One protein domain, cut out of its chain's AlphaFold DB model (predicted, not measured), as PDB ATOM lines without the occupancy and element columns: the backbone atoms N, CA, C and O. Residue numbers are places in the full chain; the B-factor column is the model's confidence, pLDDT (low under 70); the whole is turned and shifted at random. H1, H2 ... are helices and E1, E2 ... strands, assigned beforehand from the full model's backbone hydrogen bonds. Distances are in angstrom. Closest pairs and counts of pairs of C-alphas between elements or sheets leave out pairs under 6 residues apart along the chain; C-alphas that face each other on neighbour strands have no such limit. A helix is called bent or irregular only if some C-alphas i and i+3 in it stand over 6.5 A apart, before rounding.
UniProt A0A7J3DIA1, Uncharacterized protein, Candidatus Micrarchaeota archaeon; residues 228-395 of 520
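This is residues 228 to 395 of the 520 residues of an uncharacterized protein of Candidatus Micrarchaeota archaeon (UniProt A0A7J3DIA1). One eight-stranded sheet, twisted and curled like part of a barrel, is folded so that E1, E12 and E11 face E4, E5, E10 and E2, with E3 as the hinge. The hairpins E6-E7 and E8-E9 lie side by side at one end of the long axis and H4 lies at the other, while H2 packs on E4 and E5 and H1 and H3 only graze the sheet. The printed part has 168 residues, under half of them in named elements, in the order E1 E2 E3 H1 E4 H2 E5 E6 E7 E8 E9 E10 E11 H3 E12 H4, class mixed; the large sheet, E1-E12-E11-E3-E4-E5-E10-E2, is mixed too. It is compact, with a radius of gyration of the C-alphas of 16.1 A, yet elongated, spanning 53 by 34 by 25 A.

The large sheet holds E1, residues 228 to 231, starting at C-alpha 228 (38.649, 11.441, -16.094); E2, 234 to 236; E3, 238 to 245, 18.5 A; E4, 264 to 267; E5, 286 to 289; E10, 336 to 338; E11, 356 to 360, 13.6 A; and E12, 384 to 387. E6 is 294 to 297, E7 304 to 307, E8 313 to 315 and E9 323 to 325. H1 is 257 to 262, irregular, with C-alphas 258 and 261 7.5 A apart; H2 is 269 to 277, 12.5 A; H3 is 365 to 370; H4 is 389 to 395, ending at C-alpha 395 (31.924, 28.250, -18.642).

E3 bends by 79 degrees at residue 241; it pairs antiparallel with E11, where N 239 and O 359 are within hydrogen-bond range at 3.0 A, and parallel with E4, where N 264 and O 242 are within hydrogen-bond range at 2.8 A. E3-H1-E4 and E4-H2-E5 are strand-helix-strand units, parallel neighbour strands with a helix between, both right-handed crossovers. H2 is over E4 at a height over the sheet of 10.6 A, along the strands at 24 degrees on the local plane. H1 only grazes the sheet with residues 260 to 262, and H3 with 365 to 369. In the hairpins, N 296 and O 305 are 2.9 A apart, N 314 and O 324 2.8 A; the closest C-alphas of E7 and E8, Asn 305 and Leu 314, are 4.6 A apart. H4 is not on the sheet. Every O i to N i+4 pair is within hydrogen-bond range in H2, H3 and H4; H1 has 0 of 2, and 1 of 3 O i to N i+3 pairs.

The C-alphas farthest apart, Lys 318 and Glu 394, are 54.8 A apart. The printed part has no cut. Long links join E3 to H1, E10 to E11 and H3 to E12. Mean pLDDT of the printed part is 88.8; residues 351, 379 to 381 and 388 to 395 are under 70.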
ATOM      1  N   ILE A 228      39.242  12.754 -16.344       82.19
ATOM      2  CA  ILE A 228      38.649  11.441 -16.094       82.19
ATOM      3  C   ILE A 228      39.131  10.974 -14.726       82.19
ATOM      4  O   ILE A 228      40.308  10.659 -14.556       82.19
ATOM      5  N   LEU A 229      38.212  10.910 -13.767       88.31
ATOM      6  CA  LEU A 229      38.495  10.427 -12.421       88.31
ATOM      7  C   LEU A 229      38.413   8.904 -12.350       88.31
ATOM      8  O   LEU A 229      39.230   8.272 -11.689       88.31
ATOM      9  N   ALA A 230      37.437   8.309 -13.039       93.25
ATOM     10  CA  ALA A 230      37.260   6.865 -13.077       93.25
ATOM     11  C   ALA A 230      36.485   6.409 -14.317       93.25
ATOM     12  O   ALA A 230      35.651   7.135 -14.860       93.25
ATOM     13  N   TYR A 231      36.723   5.161 -14.717       90.50
ATOM     14  CA  TYR A 231      35.877   4.455 -15.671       90.50
ATOM     15  C   TYR A 231      34.841   3.635 -14.907       90.50
ATOM     16  O   TYR A 231      35.177   2.831 -14.034       90.50
ATOM     17  N   ALA A 232      33.576   3.833 -15.243       90.25
ATOM     18  CA  ALA A 232      32.496   2.996 -14.782       90.25
ATOM     19  C   ALA A 232      32.465   1.712 -15.611       90.25
ATOM     20  O   ALA A 232      32.597   1.712 -16.830       90.25
ATOM     21  N   THR A 233      32.267   0.594 -14.931       92.19
ATOM     22  CA  THR A 233      32.074  -0.711 -15.554       92.19
ATOM     23  C   THR A 233      30.608  -0.972 -15.839       92.19
ATOM     24  O   THR A 233      30.310  -1.747 -16.723       92.19
ATOM     25  N   HIS A 234      29.677  -0.367 -15.116       92.56
ATOM     26  CA  HIS A 234      28.239  -0.558 -15.298       92.56
ATOM     27  C   HIS A 234      27.549   0.754 -14.964       92.56
ATOM     28  O   HIS A 234      28.120   1.584 -14.258       92.56
ATOM     29  N   GLY A 235      26.315   0.925 -15.410       91.88
ATOM     30  CA  GLY A 235      25.545   2.093 -15.025       91.88
ATOM     31  C   GLY A 235      24.405   2.390 -15.970       91.88
ATOM     32  O   GLY A 235      24.187   1.691 -16.960       91.88
ATOM     33  N   GLN A 236      23.683   3.445 -15.640       90.12
ATOM     34  CA  GLN A 236      22.624   3.993 -16.469       90.12
ATOM     35  C   GLN A 236      22.512   5.492 -16.231       90.12
ATOM     36  O   GLN A 236      22.824   5.994 -15.149       90.12
ATOM     37  N   GLY A 237      22.039   6.189 -17.253       81.06
ATOM     38  CA  GLY A 237      21.869   7.627 -17.252       81.06
ATOM     39  C   GLY A 237      23.175   8.375 -17.020       81.06
ATOM     40  O   GLY A 237      24.286   7.846 -17.105       81.06
ATOM     41  N   TRP A 238      23.015   9.641 -16.708       82.88
ATOM     42  CA  TRP A 238      24.098  10.542 -16.393       82.88
ATOM     43  C   TRP A 238      23.613  11.503 -15.322       82.88
ATOM     44  O   TRP A 238      22.405  11.688 -15.146       82.88
ATOM     45  N   PHE A 239      24.545  12.060 -14.570       78.62
ATOM     46  CA  PHE A 239      24.217  12.980 -13.498       78.62
ATOM     47  C   PHE A 239      25.433  13.822 -13.157       78.62
ATOM     48  O   PHE A 239      26.552  13.309 -13.091       78.62
ATOM     49  N   TYR A 240      25.193  15.102 -12.920       81.06
ATOM     50  CA  TYR A 240      26.174  16.027 -12.378       81.06
ATOM     51  C   TYR A 240      25.743  16.435 -10.977       81.06
ATOM     52  O   TYR A 240      24.571  16.714 -10.799       81.06
ATOM     53  N   GLY A 241      26.623  16.498  -9.988       81.88
ATOM     54  CA  GLY A 241      26.223  17.043  -8.692       81.88
ATOM     55  C   GLY A 241      27.257  16.876  -7.590       81.88
ATOM     56  O   GLY A 241      28.249  16.160  -7.778       81.88
ATOM     57  N   PRO A 242      27.023  17.524  -6.435       91.50
ATOM     58  CA  PRO A 242      27.876  17.386  -5.269       91.50
ATOM     59  C   PRO A 242      27.860  15.949  -4.744       91.50
ATOM     60  O   PRO A 242      26.839  15.258  -4.736       91.50
ATOM     61  N   LEU A 243      29.016  15.509  -4.276       96.00
ATOM     62  CA  LEU A 243      29.252  14.185  -3.736       96.00
ATOM     63  C   LEU A 243      28.982  14.158  -2.235       96.00
ATOM     64  O   LEU A 243      29.385  15.050  -1.485       96.00
ATOM     65  N   VAL A 244      28.385  13.067  -1.771       97.19
ATOM     66  CA  VAL A 244      28.310  12.731  -0.348       97.19
ATOM     67  C   VAL A 244      28.650  11.261  -0.144       97.19
ATOM     68  O   VAL A 244      28.250  10.397  -0.922       97.19
ATOM     69  N   SER A 245      29.401  10.944   0.913       97.56
ATOM     70  CA  SER A 245      29.630   9.545   1.276       97.56
ATOM     71  C   SER A 245      28.326   8.922   1.765       97.56
ATOM     72  O   SER A 245      27.632   9.521   2.585       97.56
ATOM     73  N   ALA A 246      28.023   7.692   1.352       97.00
ATOM     74  CA  ALA A 246      26.860   6.946   1.831       97.00
ATOM     75  C   ALA A 246      26.788   6.875   3.372       97.00
ATOM     76  O   ALA A 246      25.718   7.007   3.961       97.00
ATOM     77  N   ARG A 247      27.942   6.810   4.048       95.12
ATOM     78  CA  ARG A 247      28.054   6.810   5.522       95.12
ATOM     79  C   ARG A 247      27.730   8.155   6.176       95.12
ATOM     80  O   ARG A 247      27.563   8.237   7.394       95.12
ATOM     81  N   GLU A 248      27.688   9.222   5.389       94.75
ATOM     82  CA  GLU A 248      27.401  10.587   5.831       94.75
ATOM     83  C   GLU A 248      26.088  11.137   5.267       94.75
ATOM     84  O   GLU A 248      25.617  12.162   5.748       94.75
ATOM     85  N   ALA A 249      25.465  10.434   4.319       92.44
ATOM     86  CA  ALA A 249      24.282  10.871   3.584       92.44
ATOM     87  C   ALA A 249      23.056  11.154   4.476       92.44
ATOM     88  O   ALA A 249      22.253  12.029   4.163       92.44
ATOM     89  N   ASN A 250      22.927  10.472   5.622       88.75
ATOM     90  CA  ASN A 250      21.834  10.715   6.573       88.75
ATOM     91  C   ASN A 250      22.136  11.819   7.612       88.75
ATOM     92  O   ASN A 250      21.309  12.124   8.470       88.75
ATOM     93  N   LYS A 251      23.330  12.426   7.594       89.94
ATOM     94  CA  LYS A 251      23.677  13.491   8.546       89.94
ATOM     95  C   LYS A 251      23.161  14.829   8.011       89.94
ATOM     96  O   LYS A 251      23.693  15.340   7.033       89.94
ATOM     97  N   ILE A 252      22.182  15.429   8.694       75.88
ATOM     98  CA  ILE A 252      21.584  16.731   8.315       75.88
ATOM     99  C   ILE A 252      22.640  17.845   8.228       75.88
ATOM    100  O   ILE A 252      22.551  18.724   7.381       75.88
ATOM    101  N   GLU A 253      23.687  17.777   9.058       82.88
ATOM    102  CA  GLU A 253      24.830  18.705   9.019       82.88
ATOM    103  C   GLU A 253      25.623  18.649   7.698       82.88
ATOM    104  O   GLU A 253      26.417  19.545   7.419       82.88
ATOM    105  N   LYS A 254      25.452  17.581   6.911       82.94
ATOM    106  CA  LYS A 254      26.126  17.363   5.627       82.94
ATOM    107  C   LYS A 254      25.202  17.577   4.438       82.94
ATOM    108  O   LYS A 254      25.647  18.132   3.438       82.94
ATOM    109  N   VAL A 255      23.948  17.134   4.537       86.00
ATOM    110  CA  VAL A 255      22.958  17.248   3.461       86.00
ATOM    111  C   VAL A 255      21.590  17.550   4.063       86.00
ATOM    112  O   VAL A 255      21.055  16.745   4.828       86.00
ATOM    113  N   SER A 256      21.008  18.693   3.693       89.31
ATOM    114  CA  SER A 256      19.618  19.008   4.032       89.31
ATOM    115  C   SER A 256      18.671  18.022   3.345       89.31
ATOM    116  O   SER A 256      18.852  17.706   2.169       89.31
ATOM    117  N   GLU A 257      17.624  17.572   4.040       89.88
ATOM    118  CA  GLU A 257      16.611  16.657   3.486       89.88
ATOM    119  C   GLU A 257      15.998  17.201   2.184       89.88
ATOM    120  O   GLU A 257      15.817  16.465   1.218       89.88
ATOM    121  N   THR A 258      15.781  18.518   2.105       84.88
ATOM    122  CA  THR A 258      15.225  19.191   0.918       84.88
ATOM    123  C   THR A 258      16.196  19.282  -0.259       84.88
ATOM    124  O   THR A 258      15.803  19.699  -1.347       84.88
ATOM    125  N   GLU A 259      17.467  18.936  -0.057       85.38
ATOM    126  CA  GLU A 259      18.531  19.058  -1.055       85.38
ATOM    127  C   GLU A 259      19.104  17.714  -1.503       85.38
ATOM    128  O   GLU A 259      19.859  17.686  -2.471       85.38
ATOM    129  N   ARG A 260      18.724  16.597  -0.864       90.88
ATOM    130  CA  ARG A 260      19.227  15.244  -1.179       90.88
ATOM    131  C   ARG A 260      19.139  14.902  -2.665       90.88
ATOM    132  O   ARG A 260      20.075  14.331  -3.217       90.88
ATOM    133  N   TRP A 261      18.083  15.350  -3.339       88.94
ATOM    134  CA  TRP A 261      17.854  15.114  -4.768       88.94
ATOM    135  C   TRP A 261      18.936  15.707  -5.688       88.94
ATOM    136  O   TRP A 261      19.039  15.277  -6.837       88.94
ATOM    137  N   LYS A 262      19.750  16.653  -5.200       84.81
ATOM    138  CA  LYS A 262      20.887  17.245  -5.926       84.81
ATOM    139  C   LYS A 262      22.172  16.418  -5.810       84.81
ATOM    140  O   LYS A 262      23.087  16.611  -6.599       84.81
ATOM    141  N   TYR A 263      22.274  15.538  -4.813       93.31
ATOM    142  CA  TYR A 263      23.529  14.872  -4.463       93.31
ATOM    143  C   TYR A 263      23.720  13.535  -5.185       93.31
ATOM    144  O   TYR A 263      22.769  12.781  -5.423       93.31
ATOM    145  N   ILE A 264      24.992  13.225  -5.447       95.75
ATOM    146  CA  ILE A 264      25.483  11.901  -5.818       95.75
ATOM    147  C   ILE A 264      25.985  11.207  -4.551       95.75
ATOM    148  O   ILE A 264      26.931  11.667  -3.907       95.75
ATOM    149  N   VAL A 265      25.392  10.068  -4.206       98.00
ATOM    150  CA  VAL A 265      25.860   9.268  -3.069       98.00
ATOM    151  C   VAL A 265      26.943   8.293  -3.525       98.00
ATOM    152  O   VAL A 265      26.761   7.568  -4.502       98.00
ATOM    153  N   VAL A 266      28.061   8.257  -2.803       98.31
ATOM    154  CA  VAL A 266      29.229   7.423  -3.118       98.31
ATOM    155  C   VAL A 266      29.479   6.425  -1.988       98.31
ATOM    156  O   VAL A 266      29.666   6.826  -0.834       98.31
ATOM    157  N   GLY A 267      29.512   5.134  -2.308       98.00
ATOM    158  CA  GLY A 267      29.700   4.063  -1.326       98.00
ATOM    159  C   GLY A 267      29.843   2.687  -1.963       98.00
ATOM    160  O   GLY A 267      29.768   2.546  -3.187       98.00
ATOM    161  N   ASP A 268      30.056   1.671  -1.134       97.88
ATOM    162  CA  ASP A 268      29.935   0.281  -1.569       97.88
ATOM    163  C   ASP A 268      28.475  -0.196  -1.504       97.88
ATOM    164  O   ASP A 268      27.604   0.474  -0.948       97.88
ATOM    165  N   TYR A 269      28.191  -1.365  -2.079       97.56
ATOM    166  CA  TYR A 269      26.843  -1.931  -2.089       97.56
ATOM    167  C   TYR A 269      26.220  -2.062  -0.690       97.56
ATOM    168  O   TYR A 269      25.035  -1.782  -0.531       97.56
ATOM    169  N   SER A 270      27.008  -2.423   0.328       97.25
ATOM    170  CA  SER A 270      26.507  -2.579   1.698       97.25
ATOM    171  C   SER A 270      26.153  -1.240   2.349       97.25
ATOM    172  O   SER A 270      25.190  -1.155   3.117       97.25
ATOM    173  N   ASP A 271      26.869  -0.167   1.998       97.44
ATOM    174  CA  ASP A 271      26.498   1.181   2.411       97.44
ATOM    175  C   ASP A 271      25.120   1.567   1.822       97.44
ATOM    176  O   ASP A 271      24.309   2.190   2.512       97.44
ATOM    177  N   PHE A 272      24.815   1.166   0.580       97.69
ATOM    178  CA  PHE A 272      23.514   1.428  -0.052       97.69
ATOM    179  C   PHE A 272      22.378   0.556   0.490       97.69
ATOM    180  O   PHE A 272      21.271   1.071   0.634       97.69
ATOM    181  N   GLU A 273      22.634  -0.705   0.855       97.19
ATOM    182  CA  GLU A 273      21.655  -1.541   1.577       97.19
ATOM    183  C   GLU A 273      21.228  -0.852   2.880       97.19
ATOM    184  O   GLU A 273      20.040  -0.720   3.165       97.19
ATOM    185  N   SER A 274      22.185  -0.292   3.626       96.88
ATOM    186  CA  SER A 274      21.897   0.478   4.841       96.88
ATOM    187  C   SER A 274      21.049   1.735   4.571       96.88
ATOM    188  O   SER A 274      20.225   2.109   5.406       96.88
ATOM    189  N   LEU A 275      21.239   2.419   3.437       96.31
ATOM    190  CA  LEU A 275      20.424   3.584   3.059       96.31
ATOM    191  C   LEU A 275      19.013   3.192   2.596       96.31
ATOM    192  O   LEU A 275      18.058   3.924   2.870       96.31
ATOM    193  N   GLU A 276      18.875   2.046   1.925       96.81
ATOM    194  CA  GLU A 276      17.581   1.473   1.542       96.81
ATOM    195  C   GLU A 276      16.784   1.047   2.783       96.81
ATOM    196  O   GLU A 276      15.617   1.413   2.914       96.81
ATOM    197  N   GLU A 277      17.421   0.379   3.752       96.50
ATOM    198  CA  GLU A 277      16.805   0.013   5.039       96.50
ATOM    199  C   GLU A 277      16.332   1.238   5.838       96.50
ATOM    200  O   GLU A 277      15.323   1.178   6.547       96.50
ATOM    201  N   GLN A 278      17.041   2.362   5.713       95.00
ATOM    202  CA  GLN A 278      16.662   3.643   6.314       95.00
ATOM    203  C   GLN A 278      15.556   4.373   5.537       95.00
ATOM    204  O   GLN A 278      15.013   5.351   6.050       95.00
ATOM    205  N   GLY A 279      15.207   3.918   4.331       95.81
ATOM    206  CA  GLY A 279      14.154   4.501   3.498       95.81
ATOM    207  C   GLY A 279      14.514   5.842   2.855       95.81
ATOM    208  O   GLY A 279      13.615   6.537   2.396       95.81
ATOM    209  N   ILE A 280      15.799   6.209   2.825       95.88
ATOM    210  CA  ILE A 280      16.262   7.512   2.313       95.88
ATOM    211  C   ILE A 280      16.984   7.414   0.970       95.88
ATOM    212  O   ILE A 280      17.334   8.440   0.396       95.88
ATOM    213  N   LEU A 281      17.240   6.197   0.473       95.25
ATOM    214  CA  LEU A 281      17.993   5.987  -0.764       95.25
ATOM    215  C   LEU A 281      17.365   6.758  -1.940       95.25
ATOM    216  O   LEU A 281      18.049   7.552  -2.574       95.25
ATOM    217  N   ASP A 282      16.053   6.615  -2.152       93.62
ATOM    218  CA  ASP A 282      15.326   7.209  -3.288       93.62
ATOM    219  C   ASP A 282      15.206   8.745  -3.262       93.62
ATOM    220  O   ASP A 282      14.802   9.356  -4.260       93.62
ATOM    221  N   GLU A 283      15.566   9.382  -2.145       94.62
ATOM    222  CA  GLU A 283      15.587  10.842  -2.017       94.62
ATOM    223  C   GLU A 283      16.769  11.472  -2.761       94.62
ATOM    224  O   GLU A 283      16.742  12.667  -3.059       94.62
ATOM    225  N   PHE A 284      17.795  10.681  -3.082       95.50
ATOM    226  CA  PHE A 284      18.977  11.152  -3.786       95.50
ATOM    227  C   PHE A 284      18.792  11.175  -5.304       95.50
ATOM    228  O   PHE A 284      17.909  10.537  -5.892       95.50
ATOM    229  N   GLY A 285      19.621  11.985  -5.956       87.44
ATOM    230  CA  GLY A 285      19.549  12.166  -7.397       87.44
ATOM    231  C   GLY A 285      20.236  11.050  -8.176       87.44
ATOM    232  O   GLY A 285      19.694  10.599  -9.186       87.44
ATOM    233  N   ALA A 286      21.396  10.590  -7.698       94.56
ATOM    234  CA  ALA A 286      22.177   9.542  -8.344       94.56
ATOM    235  C   ALA A 286      23.176   8.850  -7.404       94.56
ATOM    236  O   ALA A 286      23.397   9.278  -6.268       94.56
ATOM    237  N   TYR A 287      23.814   7.788  -7.906       98.00
ATOM    238  CA  TYR A 287      24.699   6.935  -7.111       98.00
ATOM    239  C   TYR A 287      25.992   6.551  -7.845       98.00
ATOM    240  O   TYR A 287      25.972   6.239  -9.036       98.00
ATOM    241  N   ILE A 288      27.109   6.485  -7.120       97.94
ATOM    242  CA  ILE A 288      28.354   5.863  -7.593       97.94
ATOM    243  C   ILE A 288      28.716   4.703  -6.659       97.94
ATOM    244  O   ILE A 288      29.047   4.907  -5.491       97.94
ATOM    245  N   LEU A 289      28.664   3.486  -7.200       97.69
ATOM    246  CA  LEU A 289      29.068   2.251  -6.534       97.69
ATOM    247  C   LEU A 289      30.585   2.061  -6.663       97.69
ATOM    248  O   LEU A 289      31.098   2.008  -7.783       97.69
ATOM    249  N   THR A 290      31.296   1.927  -5.546       97.38
ATOM    250  CA  THR A 290      32.767   1.802  -5.515       97.38
ATOM    251  C   THR A 290      33.263   0.371  -5.298       97.38
ATOM    252  O   THR A 290      34.465   0.120  -5.316       97.38
ATOM    253  N   ASN A 291      32.375  -0.614  -5.133       95.31
ATOM    254  CA  ASN A 291      32.771  -2.020  -5.207       95.31
ATOM    255  C   ASN A 291      32.797  -2.517  -6.659       95.31
ATOM    256  O   ASN A 291      32.075  -2.037  -7.531       95.31
ATOM    257  N   SER A 292      33.612  -3.542  -6.905       93.38
ATOM    258  CA  SER A 292      33.510  -4.324  -8.140       93.38
ATOM    259  C   SER A 292      32.210  -5.137  -8.144       93.38
ATOM    260  O   SER A 292      31.737  -5.548  -7.085       93.38
ATOM    261  N   VAL A 293      31.644  -5.383  -9.330       92.75
ATOM    262  CA  VAL A 293      30.448  -6.229  -9.472       92.75
ATOM    263  C   VAL A 293      30.811  -7.684  -9.200       92.75
ATOM    264  O   VAL A 293      31.651  -8.268  -9.893       92.75
ATOM    265  N   ASP A 294      30.136  -8.283  -8.225       94.88
ATOM    266  CA  ASP A 294      30.269  -9.703  -7.942       94.88
ATOM    267  C   ASP A 294      29.527 -10.508  -9.008       94.88
ATOM    268  O   ASP A 294      28.390 -10.205  -9.372       94.88
ATOM    269  N   THR A 295      30.169 -11.554  -9.528       93.81
ATOM    270  CA  THR A 295      29.568 -12.396 -10.565       93.81
ATOM    271  C   THR A 295      29.603 -13.867 -10.189       93.81
ATOM    272  O   THR A 295      30.633 -14.396  -9.772       93.81
ATOM    273  N   ILE A 296      28.478 -14.553 -10.385       95.56
ATOM    274  CA  ILE A 296      28.378 -16.010 -10.243       95.56
ATOM    275  C   ILE A 296      28.028 -16.641 -11.591       95.56
ATOM    276  O   ILE A 296      27.360 -16.035 -12.432       95.56
ATOM    277  N   SER A 297      28.499 -17.865 -11.827       94.69
ATOM    278  CA  SER A 297      28.138 -18.612 -13.036       94.69
ATOM    279  C   SER A 297      26.620 -18.766 -13.133       94.69
ATOM    280  O   SER A 297      25.974 -19.142 -12.155       94.69
ATOM    281  N   SER A 298      26.061 -18.479 -14.309       94.44
ATOM    282  CA  SER A 298      24.652 -18.747 -14.599       94.44
ATOM    283  C   SER A 298      24.480 -20.130 -15.237       94.44
ATOM    284  O   SER A 298      25.438 -20.718 -15.744       94.44
ATOM    285  N   ASP A 299      23.241 -20.621 -15.287       93.38
ATOM    286  CA  ASP A 299      22.882 -21.836 -16.038       93.38
ATOM    287  C   ASP A 299      22.923 -21.629 -17.570       93.38
ATOM    288  O   ASP A 299      22.654 -22.555 -18.347       93.38
ATOM    289  N   CYS A 300      23.253 -20.414 -18.016       94.88
ATOM    290  CA  CYS A 300      23.330 -19.993 -19.404       94.88
ATOM    291  C   CYS A 300      24.794 -19.906 -19.882       94.88
ATOM    292  O   CYS A 300      25.616 -19.240 -19.247       94.88
ATOM    293  N   PRO A 301      25.155 -20.549 -21.013       94.25
ATOM    294  CA  PRO A 301      26.529 -20.538 -21.515       94.25
ATOM    295  C   PRO A 301      27.069 -19.118 -21.731       94.25
ATOM    296  O   PRO A 301      26.406 -18.296 -22.358       94.25
ATOM    297  N   ASN A 302      28.288 -18.849 -21.248       91.94
ATOM    298  CA  ASN A 302      28.993 -17.559 -21.352       91.94
ATOM    299  C   ASN A 302      28.279 -16.354 -20.715       91.94
ATOM    300  O   ASN A 302      28.688 -15.217 -20.937       91.94
ATOM    301  N   LYS A 303      27.240 -16.584 -19.909       93.19
ATOM    302  CA  LYS A 303      26.545 -15.542 -19.156       93.19
ATOM    303  C   LYS A 303      26.836 -15.700 -17.666       93.19
ATOM    304  O   LYS A 303      26.935 -16.818 -17.148       93.19
ATOM    305  N   LYS A 304      26.990 -14.577 -16.971       94.94
ATOM    306  CA  LYS A 304      27.200 -14.531 -15.524       94.94
ATOM    307  C   LYS A 304      26.088 -13.715 -14.888       94.94
ATOM    308  O   LYS A 304      25.678 -12.706 -15.444       94.94
ATOM    309  N   ASN A 305      25.625 -14.181 -13.741       95.88
ATOM    310  CA  ASN A 305      24.665 -13.477 -12.909       95.88
ATOM    311  C   ASN A 305      25.407 -12.428 -12.085       95.88
ATOM    312  O   ASN A 305      26.432 -12.753 -11.480       95.88
ATOM    313  N   GLU A 306      24.894 -11.206 -12.063       95.88
ATOM    314  CA  GLU A 306      25.412 -10.125 -11.234       95.88
ATOM    315  C   GLU A 306      24.841 -10.199  -9.818       95.88
ATOM    316  O   GLU A 306      23.695 -10.601  -9.594       95.88
ATOM    317  N   MET A 307      25.655  -9.778  -8.862       95.25
ATOM    318  CA  MET A 307      25.343  -9.691  -7.443       95.25
ATOM    319  C   MET A 307      25.903  -8.360  -6.926       95.25
ATOM    320  O   MET A 307      26.846  -7.820  -7.510       95.25
ATOM    321  N   ASN A 308      25.347  -7.847  -5.827       94.19
ATOM    322  CA  ASN A 308      25.866  -6.664  -5.128       94.19
ATOM    323  C   ASN A 308      26.039  -5.427  -6.039       94.19
ATOM    324  O   ASN A 308      27.061  -4.740  -6.011       94.19
ATOM    325  N   VAL A 309      25.037  -5.174  -6.890       96.12
ATOM    326  CA  VAL A 309      24.971  -4.027  -7.808       96.12
ATOM    327  C   VAL A 309      23.521  -3.571  -7.984       96.12
ATOM    328  O   VAL A 309      22.595  -4.376  -7.865       96.12
ATOM    329  N   PHE A 310      23.308  -2.294  -8.309       96.19
ATOM    330  CA  PHE A 310      21.989  -1.808  -8.713       96.19
ATOM    331  C   PHE A 310      21.497  -2.492  -9.989       96.19
ATOM    332  O   PHE A 310      22.262  -2.741 -10.933       96.19
ATOM    333  N   ASN A 311      20.195  -2.775 -10.028       96.31
ATOM    334  CA  ASN A 311      19.537  -3.422 -11.163       96.31
ATOM    335  C   ASN A 311      20.252  -4.720 -11.584       96.31
ATOM    336  O   ASN A 311      20.465  -4.946 -12.773       96.31
ATOM    337  N   ALA A 312      20.711  -5.528 -10.621       96.75
ATOM    338  CA  ALA A 312      21.506  -6.732 -10.872       96.75
ATOM    339  C   ALA A 312      20.845  -7.670 -11.893       96.75
ATOM    340  O   ALA A 312      19.668  -8.002 -11.759       96.75
ATOM    341  N   VAL A 313      21.598  -8.113 -12.899       96.44
ATOM    342  CA  VAL A 313      21.091  -8.969 -13.978       96.44
ATOM    343  C   VAL A 313      21.267 -10.454 -13.653       96.44
ATOM    344  O   VAL A 313      22.354 -10.915 -13.305       96.44
ATOM    345  N   LEU A 314      20.198 -11.228 -13.829       96.75
ATOM    346  CA  LEU A 314      20.198 -12.689 -13.816       96.75
ATOM    347  C   LEU A 314      19.876 -13.254 -15.200       96.75
ATOM    348  O   LEU A 314      19.089 -12.688 -15.955       96.75
ATOM    349  N   TYR A 315      20.424 -14.431 -15.479       95.75
ATOM    350  CA  TYR A 315      20.116 -15.241 -16.648       95.75
ATOM    351  C   TYR A 315      19.551 -16.596 -16.202       95.75
ATOM    352  O   TYR A 315      20.234 -17.369 -15.525       95.75
ATOM    353  N   ASP A 316      18.316 -16.902 -16.611       92.44
ATOM    354  CA  ASP A 316      17.667 -18.199 -16.370       92.44
ATOM    355  C   ASP A 316      17.500 -18.976 -17.684       92.44
ATOM    356  O   ASP A 316      16.898 -18.516 -18.663       92.44
ATOM    357  N   ARG A 317      18.004 -20.213 -17.699       94.38
ATOM    358  CA  ARG A 317      17.876 -21.129 -18.833       94.38
ATOM    359  C   ARG A 317      16.420 -21.465 -19.154       94.38
ATOM    360  O   ARG A 317      16.093 -21.661 -20.326       94.38
ATOM    361  N   LYS A 318      15.542 -21.526 -18.151       93.56
ATOM    362  CA  LYS A 318      14.104 -21.794 -18.332       93.56
ATOM    363  C   LYS A 318      13.394 -20.674 -19.081       93.56
ATOM    364  O   LYS A 318      12.382 -20.925 -19.728       93.56
ATOM    365  N   GLU A 319      13.951 -19.471 -19.041       90.06
ATOM    366  CA  GLU A 319      13.401 -18.277 -19.679       90.06
ATOM    367  C   GLU A 319      14.136 -17.922 -20.979       90.06
ATOM    368  O   GLU A 319      14.005 -16.825 -21.521       90.06
ATOM    369  N   GLY A 320      14.902 -18.880 -21.511       91.94
ATOM    370  CA  GLY A 320      15.618 -18.727 -22.770       91.94
ATOM    371  C   GLY A 320      16.904 -17.914 -22.655       91.94
ATOM    372  O   GLY A 320      17.344 -17.371 -23.665       91.94
ATOM    373  N   CYS A 321      17.512 -17.837 -21.465       93.81
ATOM    374  CA  CYS A 321      18.764 -17.111 -21.226       93.81
ATOM    375  C   CYS A 321      18.699 -15.616 -21.562       93.81
ATOM    376  O   CYS A 321      19.690 -15.030 -22.000       93.81
ATOM    377  N   LYS A 322      17.531 -15.006 -21.353       93.69
ATOM    378  CA  LYS A 322      17.357 -13.554 -21.422       93.69
ATOM    379  C   LYS A 322      17.809 -12.919 -20.109       93.69
ATOM    380  O   LYS A 322      17.636 -13.526 -19.054       93.69
ATOM    381  N   ALA A 323      18.420 -11.741 -20.203       93.88
ATOM    382  CA  ALA A 323      18.743 -10.928 -19.041       93.88
ATOM    383  C   ALA A 323      17.462 -10.515 -18.329       93.88
ATOM    384  O   ALA A 323      16.492 -10.171 -18.995       93.88
ATOM    385  N   LYS A 324      17.474 -10.541 -17.000       96.00
ATOM    386  CA  LYS A 324      16.405  -9.992 -16.173       96.00
ATOM    387  C   LYS A 324      16.955  -9.268 -14.969       96.00
ATOM    388  O   LYS A 324      17.833  -9.792 -14.286       96.00
ATOM    389  N   ILE A 325      16.362  -8.124 -14.653       95.88
ATOM    390  CA  ILE A 325      16.631  -7.427 -13.397       95.88
ATOM    391  C   ILE A 325      16.123  -8.286 -12.232       95.88
ATOM    392  O   ILE A 325      14.970  -8.720 -12.196       95.88
ATOM    393  N   ASN A 326      17.002  -8.531 -11.271       95.81
ATOM    394  CA  ASN A 326      16.735  -9.309 -10.079       95.81
ATOM    395  C   ASN A 326      16.243  -8.417  -8.947       95.81
ATOM    396  O   ASN A 326      17.033  -7.743  -8.291       95.81
ATOM    397  N   SER A 327      14.948  -8.501  -8.663       93.94
ATOM    398  CA  SER A 327      14.292  -7.744  -7.593       93.94
ATOM    399  C   SER A 327      14.711  -8.129  -6.169       93.94
ATOM    400  O   SER A 327      14.212  -7.539  -5.219       93.94
ATOM    401  N   LYS A 328      15.585  -9.132  -5.988       95.25
ATOM    402  CA  LYS A 328      16.195  -9.429  -4.678       95.25
ATOM    403  C   LYS A 328      17.286  -8.438  -4.283       95.25
ATOM    404  O   LYS A 328      17.686  -8.438  -3.128       95.25
ATOM    405  N   TYR A 329      17.795  -7.688  -5.251       96.31
ATOM    406  CA  TYR A 329      18.788  -6.643  -5.064       96.31
ATOM    407  C   TYR A 329      18.127  -5.288  -5.265       96.31
ATOM    408  O   TYR A 329      17.080  -5.204  -5.909       96.31
ATOM    409  N   ILE A 330      18.780  -4.239  -4.771       97.31
ATOM    410  CA  ILE A 330      18.338  -2.860  -4.958       97.31
ATOM    411  C   ILE A 330      18.055  -2.580  -6.442       97.31
ATOM    412  O   ILE A 330      18.932  -2.715  -7.309       97.31
ATOM    413  N   THR A 331      16.824  -2.164  -6.730       96.50
ATOM    414  CA  THR A 331      16.391  -1.721  -8.058       96.50
ATOM    415  C   THR A 331      16.141  -0.224  -8.051       96.50
ATOM    416  O   THR A 331      15.467   0.269  -7.155       96.50
ATOM    417  N   THR A 332      16.623   0.497  -9.061       94.94
ATOM    418  CA  THR A 332      16.416   1.946  -9.151       94.94
ATOM    419  C   THR A 332      16.244   2.420 -10.592       94.94
ATOM    420  O   THR A 332      16.870   1.911 -11.525       94.94
ATOM    421  N   GLU A 333      15.395   3.429 -10.775       92.62
ATOM    422  CA  GLU A 333      15.272   4.181 -12.032       92.62
ATOM    423  C   GLU A 333      16.191   5.411 -12.052       92.62
ATOM    424  O   GLU A 333      16.307   6.088 -13.071       92.62
ATOM    425  N   LYS A 334      16.884   5.706 -10.946       92.94
ATOM    426  CA  LYS A 334      17.835   6.815 -10.886       92.94
ATOM    427  C   LYS A 334      19.096   6.509 -11.704       92.94
ATOM    428  O   LYS A 334      19.443   5.335 -11.897       92.94
ATOM    429  N   PRO A 335      19.809   7.540 -12.178       90.88
ATOM    430  CA  PRO A 335      21.141   7.370 -12.736       90.88
ATOM    431  C   PRO A 335      22.108   6.755 -11.717       90.88
ATOM    432  O   PRO A 335      22.114   7.123 -10.542       90.88
ATOM    433  N   PHE A 336      22.969   5.848 -12.172       96.38
ATOM    434  CA  PHE A 336      24.074   5.347 -11.355       96.38
ATOM    435  C   PHE A 336      25.271   4.928 -12.202       96.38
ATOM    436  O   PHE A 336      25.131   4.619 -13.386       96.38
ATOM    437  N   ALA A 337      26.442   4.859 -11.579       95.00
ATOM    438  CA  ALA A 337      27.665   4.322 -12.166       95.00
ATOM    439  C   ALA A 337      28.347   3.348 -11.194       95.00
ATOM    440  O   ALA A 337      28.311   3.545  -9.985       95.00
ATOM    441  N   VAL A 338      28.983   2.298 -11.707       96.38
ATOM    442  CA  VAL A 338      29.817   1.371 -10.922       96.38
ATOM    443  C   VAL A 338      31.272   1.627 -11.265       96.38
ATOM    444  O   VAL A 338      31.754   1.137 -12.286       96.38
ATOM    445  N   ALA A 339      31.964   2.391 -10.430       96.38
ATOM    446  CA  ALA A 339      33.329   2.854 -10.642       96.38
ATOM    447  C   ALA A 339      34.212   2.424  -9.453       96.38
ATOM    448  O   ALA A 339      34.362   3.188  -8.499       96.38
ATOM    449  N   PRO A 340      34.794   1.205  -9.483       95.56
ATOM    450  CA  PRO A 340      35.475   0.633  -8.320       95.56
ATOM    451  C   PRO A 340      36.685   1.428  -7.820       95.56
ATOM    452  O   PRO A 340      37.005   1.412  -6.636       95.56
ATOM    453  N   ASP A 341      37.346   2.140  -8.730       94.31
ATOM    454  CA  ASP A 341      38.541   2.926  -8.425       94.31
ATOM    455  C   ASP A 341      38.214   4.371  -8.007       94.31
ATOM    456  O   ASP A 341      39.120   5.159  -7.744       94.31
ATOM    457  N   PHE A 342      36.931   4.746  -7.954       96.88
ATOM    458  CA  PHE A 342      36.517   6.107  -7.638       96.88
ATOM    459  C   PHE A 342      36.525   6.387  -6.128       96.88
ATOM    460  O   PHE A 342      36.084   5.573  -5.315       96.88
ATOM    461  N   SER A 343      36.951   7.591  -5.745       97.06
ATOM    462  CA  SER A 343      36.799   8.106  -4.381       97.06
ATOM    463  C   SER A 343      36.485   9.601  -4.397       97.06
ATOM    464  O   SER A 343      36.971  10.321  -5.265       97.06
ATOM    465  N   ILE A 344      35.708  10.081  -3.415       97.12
ATOM    466  CA  ILE A 344      35.274  11.492  -3.343       97.12
ATOM    467  C   ILE A 344      36.464  12.457  -3.376       97.12
ATOM    468  O   ILE A 344      36.404  13.477  -4.047       97.12
ATOM    469  N   GLY A 345      37.570  12.115  -2.706       95.94
ATOM    470  CA  GLY A 345      38.759  12.972  -2.635       95.94
ATOM    471  C   GLY A 345      39.512  13.158  -3.957       95.94
ATOM    472  O   GLY A 345      40.507  13.875  -3.976       95.94
ATOM    473  N   MET A 346      39.086  12.500  -5.040       95.25
ATOM    474  CA  MET A 346      39.616  12.727  -6.388       95.25
ATOM    475  C   MET A 346      38.947  13.908  -7.101       95.25
ATOM    476  O   MET A 346      39.503  14.389  -8.083       95.25
ATOM    477  N   ALA A 347      37.761  14.330  -6.652       92.12
ATOM    478  CA  ALA A 347      36.974  15.376  -7.292       92.12
ATOM    479  C   ALA A 347      37.367  16.770  -6.792       92.12
ATOM    480  O   ALA A 347      37.597  16.957  -5.594       92.12
ATOM    481  N   SER A 348      37.404  17.741  -7.704       86.75
ATOM    482  CA  SER A 348      37.490  19.159  -7.354       86.75
ATOM    483  C   SER A 348      36.200  19.651  -6.689       86.75
ATOM    484  O   SER A 348      35.130  19.060  -6.851       86.75
ATOM    485  N   GLU A 349      36.326  20.721  -5.905       86.50
ATOM    486  CA  GLU A 349      35.203  21.406  -5.263       86.50
ATOM    487  C   GLU A 349      34.493  22.337  -6.257       86.50
ATOM    488  O   GLU A 349      35.149  22.974  -7.080       86.50
ATOM    489  N   ASP A 350      33.165  22.403  -6.174       75.88
ATOM    490  CA  ASP A 350      32.328  23.357  -6.898       75.88
ATOM    491  C   ASP A 350      32.401  24.765  -6.278       75.88
ATOM    492  O   ASP A 350      33.075  24.995  -5.271       75.88
ATOM    493  N   GLY A 351      31.670  25.725  -6.855       63.06
ATOM    494  CA  GLY A 351      31.613  27.100  -6.342       63.06
ATOM    495  C   GLY A 351      31.138  27.230  -4.885       63.06
ATOM    496  O   GLY A 351      31.452  28.221  -4.235       63.06
ATOM    497  N   GLU A 352      30.446  26.224  -4.335       72.56
ATOM    498  CA  GLU A 352      30.019  26.181  -2.929       72.56
ATOM    499  C   GLU A 352      31.034  25.467  -2.011       72.56
ATOM    500  O   GLU A 352      30.763  25.270  -0.821       72.56
ATOM    501  N   GLY A 353      32.193  25.060  -2.535       81.81
ATOM    502  CA  GLY A 353      33.215  24.319  -1.796       81.81
ATOM    503  C   GLY A 353      32.876  22.837  -1.592       81.81
ATOM    504  O   GLY A 353      33.363  22.220  -0.640       81.81
ATOM    505  N   LYS A 354      31.999  22.248  -2.419       85.69
ATOM    506  CA  LYS A 354      31.585  20.837  -2.311       85.69
ATOM    507  C   LYS A 354      32.201  20.013  -3.442       85.69
ATOM    508  O   LYS A 354      32.075  20.404  -4.595       85.69
ATOM    509  N   PRO A 355      32.811  18.843  -3.174       93.06
ATOM    510  CA  PRO A 355      33.353  18.002  -4.239       93.06
ATOM    511  C   PRO A 355      32.236  17.580  -5.197       93.06
ATOM    512  O   PRO A 355      31.229  17.048  -4.734       93.06
ATOM    513  N   ALA A 356      32.399  17.786  -6.502       85.44
ATOM    514  CA  ALA A 356      31.359  17.522  -7.497       85.44
ATOM    515  C   ALA A 356      31.914  16.798  -8.728       85.44
ATOM    516  O   ALA A 356      33.084  16.926  -9.083       85.44
ATOM    517  N   VAL A 357      31.075  15.978  -9.366       85.88
ATOM    518  CA  VAL A 357      31.443  15.239 -10.586       85.88
ATOM    519  C   VAL A 357      30.271  15.129 -11.540       85.88
ATOM    520  O   VAL A 357      29.112  15.155 -11.130       85.88
ATOM    521  N   LEU A 358      30.588  14.924 -12.816       80.62
ATOM    522  CA  LEU A 358      29.664  14.451 -13.840       80.62
ATOM    523  C   LEU A 358      29.990  12.992 -14.140       80.62
ATOM    524  O   LEU A 358      31.088  12.710 -14.608       80.62
ATOM    525  N   PHE A 359      29.050  12.066 -13.968       79.94
ATOM    526  CA  PHE A 359      29.181  10.757 -14.609       79.94
ATOM    527  C   PHE A 359      28.248  10.638 -15.807       79.94
ATOM    528  O   PHE A 359      27.127  11.141 -15.787       79.94
ATOM    529  N   VAL A 360      28.709   9.946 -16.847       77.56
ATOM    530  CA  VAL A 360      27.949   9.720 -18.082       77.56
ATOM    531  C   VAL A 360      28.008   8.249 -18.452       77.56
ATOM    532  O   VAL A 360      29.095   7.734 -18.699       77.56
ATOM    533  N   ASN A 361      26.855   7.587 -18.530       80.12
ATOM    534  CA  ASN A 361      26.717   6.268 -19.145       80.12
ATOM    535  C   ASN A 361      26.049   6.381 -20.520       80.12
ATOM    536  O   ASN A 361      25.352   7.349 -20.809       80.12
ATOM    537  N   GLU A 362      26.247   5.364 -21.358       80.75
ATOM    538  CA  GLU A 362      25.738   5.334 -22.735       80.75
ATOM    539  C   GLU A 362      24.204   5.282 -22.820       80.75
ATOM    540  O   GLU A 362      23.618   5.863 -23.729       80.75
ATOM    541  N   HIS A 363      23.556   4.591 -21.881       81.75
ATOM    542  CA  HIS A 363      22.134   4.257 -21.965       81.75
ATOM    543  C   HIS A 363      21.310   4.954 -20.890       81.75
ATOM    544  O   HIS A 363      21.753   5.049 -19.743       81.75
ATOM    545  N   THR A 364      20.093   5.387 -21.226       82.88
ATOM    546  CA  THR A 364      19.175   6.009 -20.254       82.88
ATOM    547  C   THR A 364      18.555   4.970 -19.303       82.88
ATOM    548  O   THR A 364      18.558   3.773 -19.611       82.88
ATOM    549  N   PRO A 365      17.996   5.382 -18.147       83.75
ATOM    550  CA  PRO A 365      17.262   4.473 -17.265       83.75
ATOM    551  C   PRO A 365      16.119   3.722 -17.962       83.75
ATOM    552  O   PRO A 365      15.937   2.526 -17.735       83.75
ATOM    553  N   GLU A 366      15.382   4.392 -18.849       85.69
ATOM    554  CA  GLU A 366      14.281   3.799 -19.616       85.69
ATOM    555  C   GLU A 366      14.799   2.716 -20.557       85.69
ATOM    556  O   GLU A 366      14.266   1.611 -20.583       85.69
ATOM    557  N   GLU A 367      15.890   2.988 -21.270       85.00
ATOM    558  CA  GLU A 367      16.511   2.008 -22.154       85.00
ATOM    559  C   GLU A 367      17.031   0.781 -21.391       85.00
ATOM    560  O   GLU A 367      16.905  -0.361 -21.854       85.00
ATOM    561  N   VAL A 368      17.619   0.991 -20.212       89.25
ATOM    562  CA  VAL A 368      18.078  -0.103 -19.347       89.25
ATOM    563  C   VAL A 368      16.892  -0.917 -18.834       89.25
ATOM    564  O   VAL A 368      16.948  -2.148 -18.864       89.25
ATOM    565  N   LYS A 369      15.787  -0.268 -18.460       91.12
ATOM    566  CA  LYS A 369      14.542  -0.934 -18.057       91.12
ATOM    567  C   LYS A 369      13.917  -1.739 -19.200       91.12
ATOM    568  O   LYS A 369      13.573  -2.902 -19.003       91.12
ATOM    569  N   GLU A 370      13.809  -1.164 -20.397       92.12
ATOM    570  CA  GLU A 370      13.258  -1.818 -21.595       92.12
ATOM    571  C   GLU A 370      14.074  -3.035 -22.043       92.12
ATOM    572  O   GLU A 370      13.524  -3.996 -22.581       92.12
ATOM    573  N   SER A 371      15.387  -3.008 -21.812       92.12
ATOM    574  CA  SER A 371      16.298  -4.117 -22.121       92.12
ATOM    575  C   SER A 371      16.458  -5.129 -20.984       92.12
ATOM    576  O   SER A 371      17.342  -5.985 -21.062       92.12
ATOM    577  N   GLU A 372      15.644  -5.027 -19.928       93.25
ATOM    578  CA  GLU A 372      15.726  -5.867 -18.725       93.25
ATOM    579  C   GLU A 372      17.146  -5.900 -18.109       93.25
ATOM    580  O   GLU A 372      17.568  -6.897 -17.519       93.25
ATOM    581  N   GLY A 373      17.890  -4.796 -18.239       89.50
ATOM    582  CA  GLY A 373      19.250  -4.637 -17.726       89.50
ATOM    583  C   GLY A 373      20.373  -4.993 -18.707       89.50
ATOM    584  O   GLY A 373      21.527  -4.703 -18.409       89.50
ATOM    585  N   GLU A 374      20.102  -5.559 -19.889       89.81
ATOM    586  CA  GLU A 374      21.184  -5.943 -20.819       89.81
ATOM    587  C   GLU A 374      21.960  -4.717 -21.336       89.81
ATOM    588  O   GLU A 374      23.180  -4.782 -21.476       89.81
ATOM    589  N   LYS A 375      21.301  -3.570 -21.570       88.25
ATOM    590  CA  LYS A 375      21.991  -2.364 -22.067       88.25
ATOM    591  C   LYS A 375      23.015  -1.804 -21.073       88.25
ATOM    592  O   LYS A 375      24.082  -1.380 -21.506       88.25
ATOM    593  N   LYS A 376      22.796  -1.891 -19.751       90.56
ATOM    594  CA  LYS A 376      23.823  -1.459 -18.772       90.56
ATOM    595  C   LYS A 376      25.092  -2.331 -18.794       90.56
ATOM    596  O   LYS A 376      26.085  -1.981 -18.158       90.56
ATOM    597  N   LEU A 377      25.061  -3.452 -19.527       86.31
ATOM    598  CA  LEU A 377      26.167  -4.383 -19.746       86.31
ATOM    599  C   LEU A 377      26.882  -4.176 -21.098       86.31
ATOM    600  O   LEU A 377      27.639  -5.047 -21.530       86.31
ATOM    601  N   ASN A 378      26.707  -3.064 -21.810       75.88
ATOM    602  CA  ASN A 378      27.402  -2.874 -23.088       75.88
ATOM    603  C   ASN A 378      28.921  -2.679 -22.897       75.88
ATOM    604  O   ASN A 378      29.350  -1.701 -22.312       75.88
ATOM    605  N   GLU A 379      29.768  -3.604 -23.352       61.75
ATOM    606  CA  GLU A 379      31.226  -3.564 -23.108       61.75
ATOM    607  C   GLU A 379      31.981  -2.467 -23.885       61.75
ATOM    608  O   GLU A 379      33.142  -2.203 -23.581       61.75
ATOM    609  N   HIS A 380      31.355  -1.828 -24.880       58.31
ATOM    610  CA  HIS A 380      32.082  -1.031 -25.875       58.31
ATOM    611  C   HIS A 380      32.248   0.458 -25.523       58.31
ATOM    612  O   HIS A 380      32.992   1.130 -26.229       58.31
ATOM    613  N   ASN A 381      31.619   0.952 -24.445       55.34
ATOM    614  CA  ASN A 381      31.890   2.252 -23.803       55.34
ATOM    615  C   ASN A 381      31.111   2.367 -22.472       55.34
ATOM    616  O   ASN A 381      30.126   3.100 -22.371       55.34
ATOM    617  N   ARG A 382      31.512   1.629 -21.426       70.56
ATOM    618  CA  ARG A 382      30.886   1.805 -20.099       70.56
ATOM    619  C   ARG A 382      31.364   3.110 -19.459       70.56
ATOM    620  O   ARG A 382      32.459   3.577 -19.760       70.56
ATOM    621  N   GLY A 383      30.460   3.718 -18.690       73.44
ATOM    622  CA  GLY A 383      30.425   5.151 -18.413       73.44
ATOM    623  C   GLY A 383      31.698   5.758 -17.834       73.44
ATOM    624  O   GLY A 383      32.636   5.073 -17.452       73.44
ATOM    625  N   ILE A 384      31.754   7.079 -17.773       82.25
ATOM    626  CA  ILE A 384      32.950   7.801 -17.332       82.25
ATOM    627  C   ILE A 384      32.550   8.776 -16.235       82.25
ATOM    628  O   ILE A 384      31.535   9.454 -16.375       82.25
ATOM    629  N   VAL A 385      33.336   8.829 -15.158       82.25
ATOM    630  CA  VAL A 385      33.228   9.836 -14.099       82.25
ATOM    631  C   VAL A 385      34.254  10.929 -14.378       82.25
ATOM    632  O   VAL A 385      35.456  10.666 -14.433       82.25
ATOM    633  N   TYR A 386      33.765  12.144 -14.560       80.50
ATOM    634  CA  TYR A 386      34.523  13.331 -14.902       80.50
ATOM    635  C   TYR A 386      34.519  14.332 -13.752       80.50
ATOM    636  O   TYR A 386      33.474  14.619 -13.169       80.50
ATOM    637  N   ASP A 387      35.674  14.931 -13.510       80.69
ATOM    638  CA  ASP A 387      35.776  16.245 -12.892       80.69
ATOM    639  C   ASP A 387      35.619  17.302 -13.987       80.69
ATOM    640  O   ASP A 387      36.367  17.307 -14.976       80.69
ATOM    641  N   ILE A 388      34.611  18.156 -13.827       67.12
ATOM    642  CA  ILE A 388      34.300  19.225 -14.771       67.12
ATOM    643  C   ILE A 388      34.391  20.610 -14.134       67.12
ATOM    644  O   ILE A 388      34.069  21.567 -14.829       67.12
ATOM    645  N   GLU A 389      34.817  20.753 -12.875       69.12
ATOM    646  CA  GLU A 389      34.678  22.028 -12.148       69.12
ATOM    647  C   GLU A 389      35.495  23.142 -12.788       69.12
ATOM    648  O   GLU A 389      34.963  24.202 -13.083       69.12
ATOM    649  N   MET A 390      36.740  22.859 -13.171       59.56
ATOM    650  CA  MET A 390      37.554  23.817 -13.921       59.56
ATOM    651  C   MET A 390      36.883  24.245 -15.238       59.56
ATOM    652  O   MET A 390      36.936  25.413 -15.600       59.56
ATOM    653  N   LEU A 391      36.228  23.316 -15.947       53.44
ATOM    654  CA  LEU A 391      35.496  23.630 -17.177       53.44
ATOM    655  C   LEU A 391      34.207  24.411 -16.874       53.44
ATOM    656  O   LEU A 391      33.832  25.290 -17.641       53.44
ATOM    657  N   ARG A 392      33.523  24.095 -15.773       57.16
ATOM    658  CA  ARG A 392      32.300  24.758 -15.317       57.16
ATOM    659  C   ARG A 392      32.587  26.194 -14.886       57.16
ATOM    660  O   ARG A 392      31.890  27.087 -15.355       57.16
ATOM    661  N   ASP A 393      33.612  26.418 -14.074       52.84
ATOM    662  CA  ASP A 393      34.073  27.749 -13.674       52.84
ATOM    663  C   ASP A 393      34.441  28.575 -14.901       52.84
ATOM    664  O   ASP A 393      33.994  29.707 -15.053       52.84
ATOM    665  N   GLU A 394      35.172  27.981 -15.842       50.78
ATOM    666  CA  GLU A 394      35.500  28.609 -17.116       50.78
ATOM    667  C   GLU A 394      34.242  28.969 -17.932       50.78
ATOM    668  O   GLU A 394      34.150  30.093 -18.422       50.78
ATOM    669  N   VAL A 395      33.254  28.063 -18.012       50.97
ATOM    670  CA  VAL A 395      31.924  28.250 -18.642       50.97
ATOM    671  C   VAL A 395      31.105  29.363 -17.998       50.97
ATOM    672  O   VAL A 395      30.446  30.123 -18.714       50.97
TER     673      VAL A 395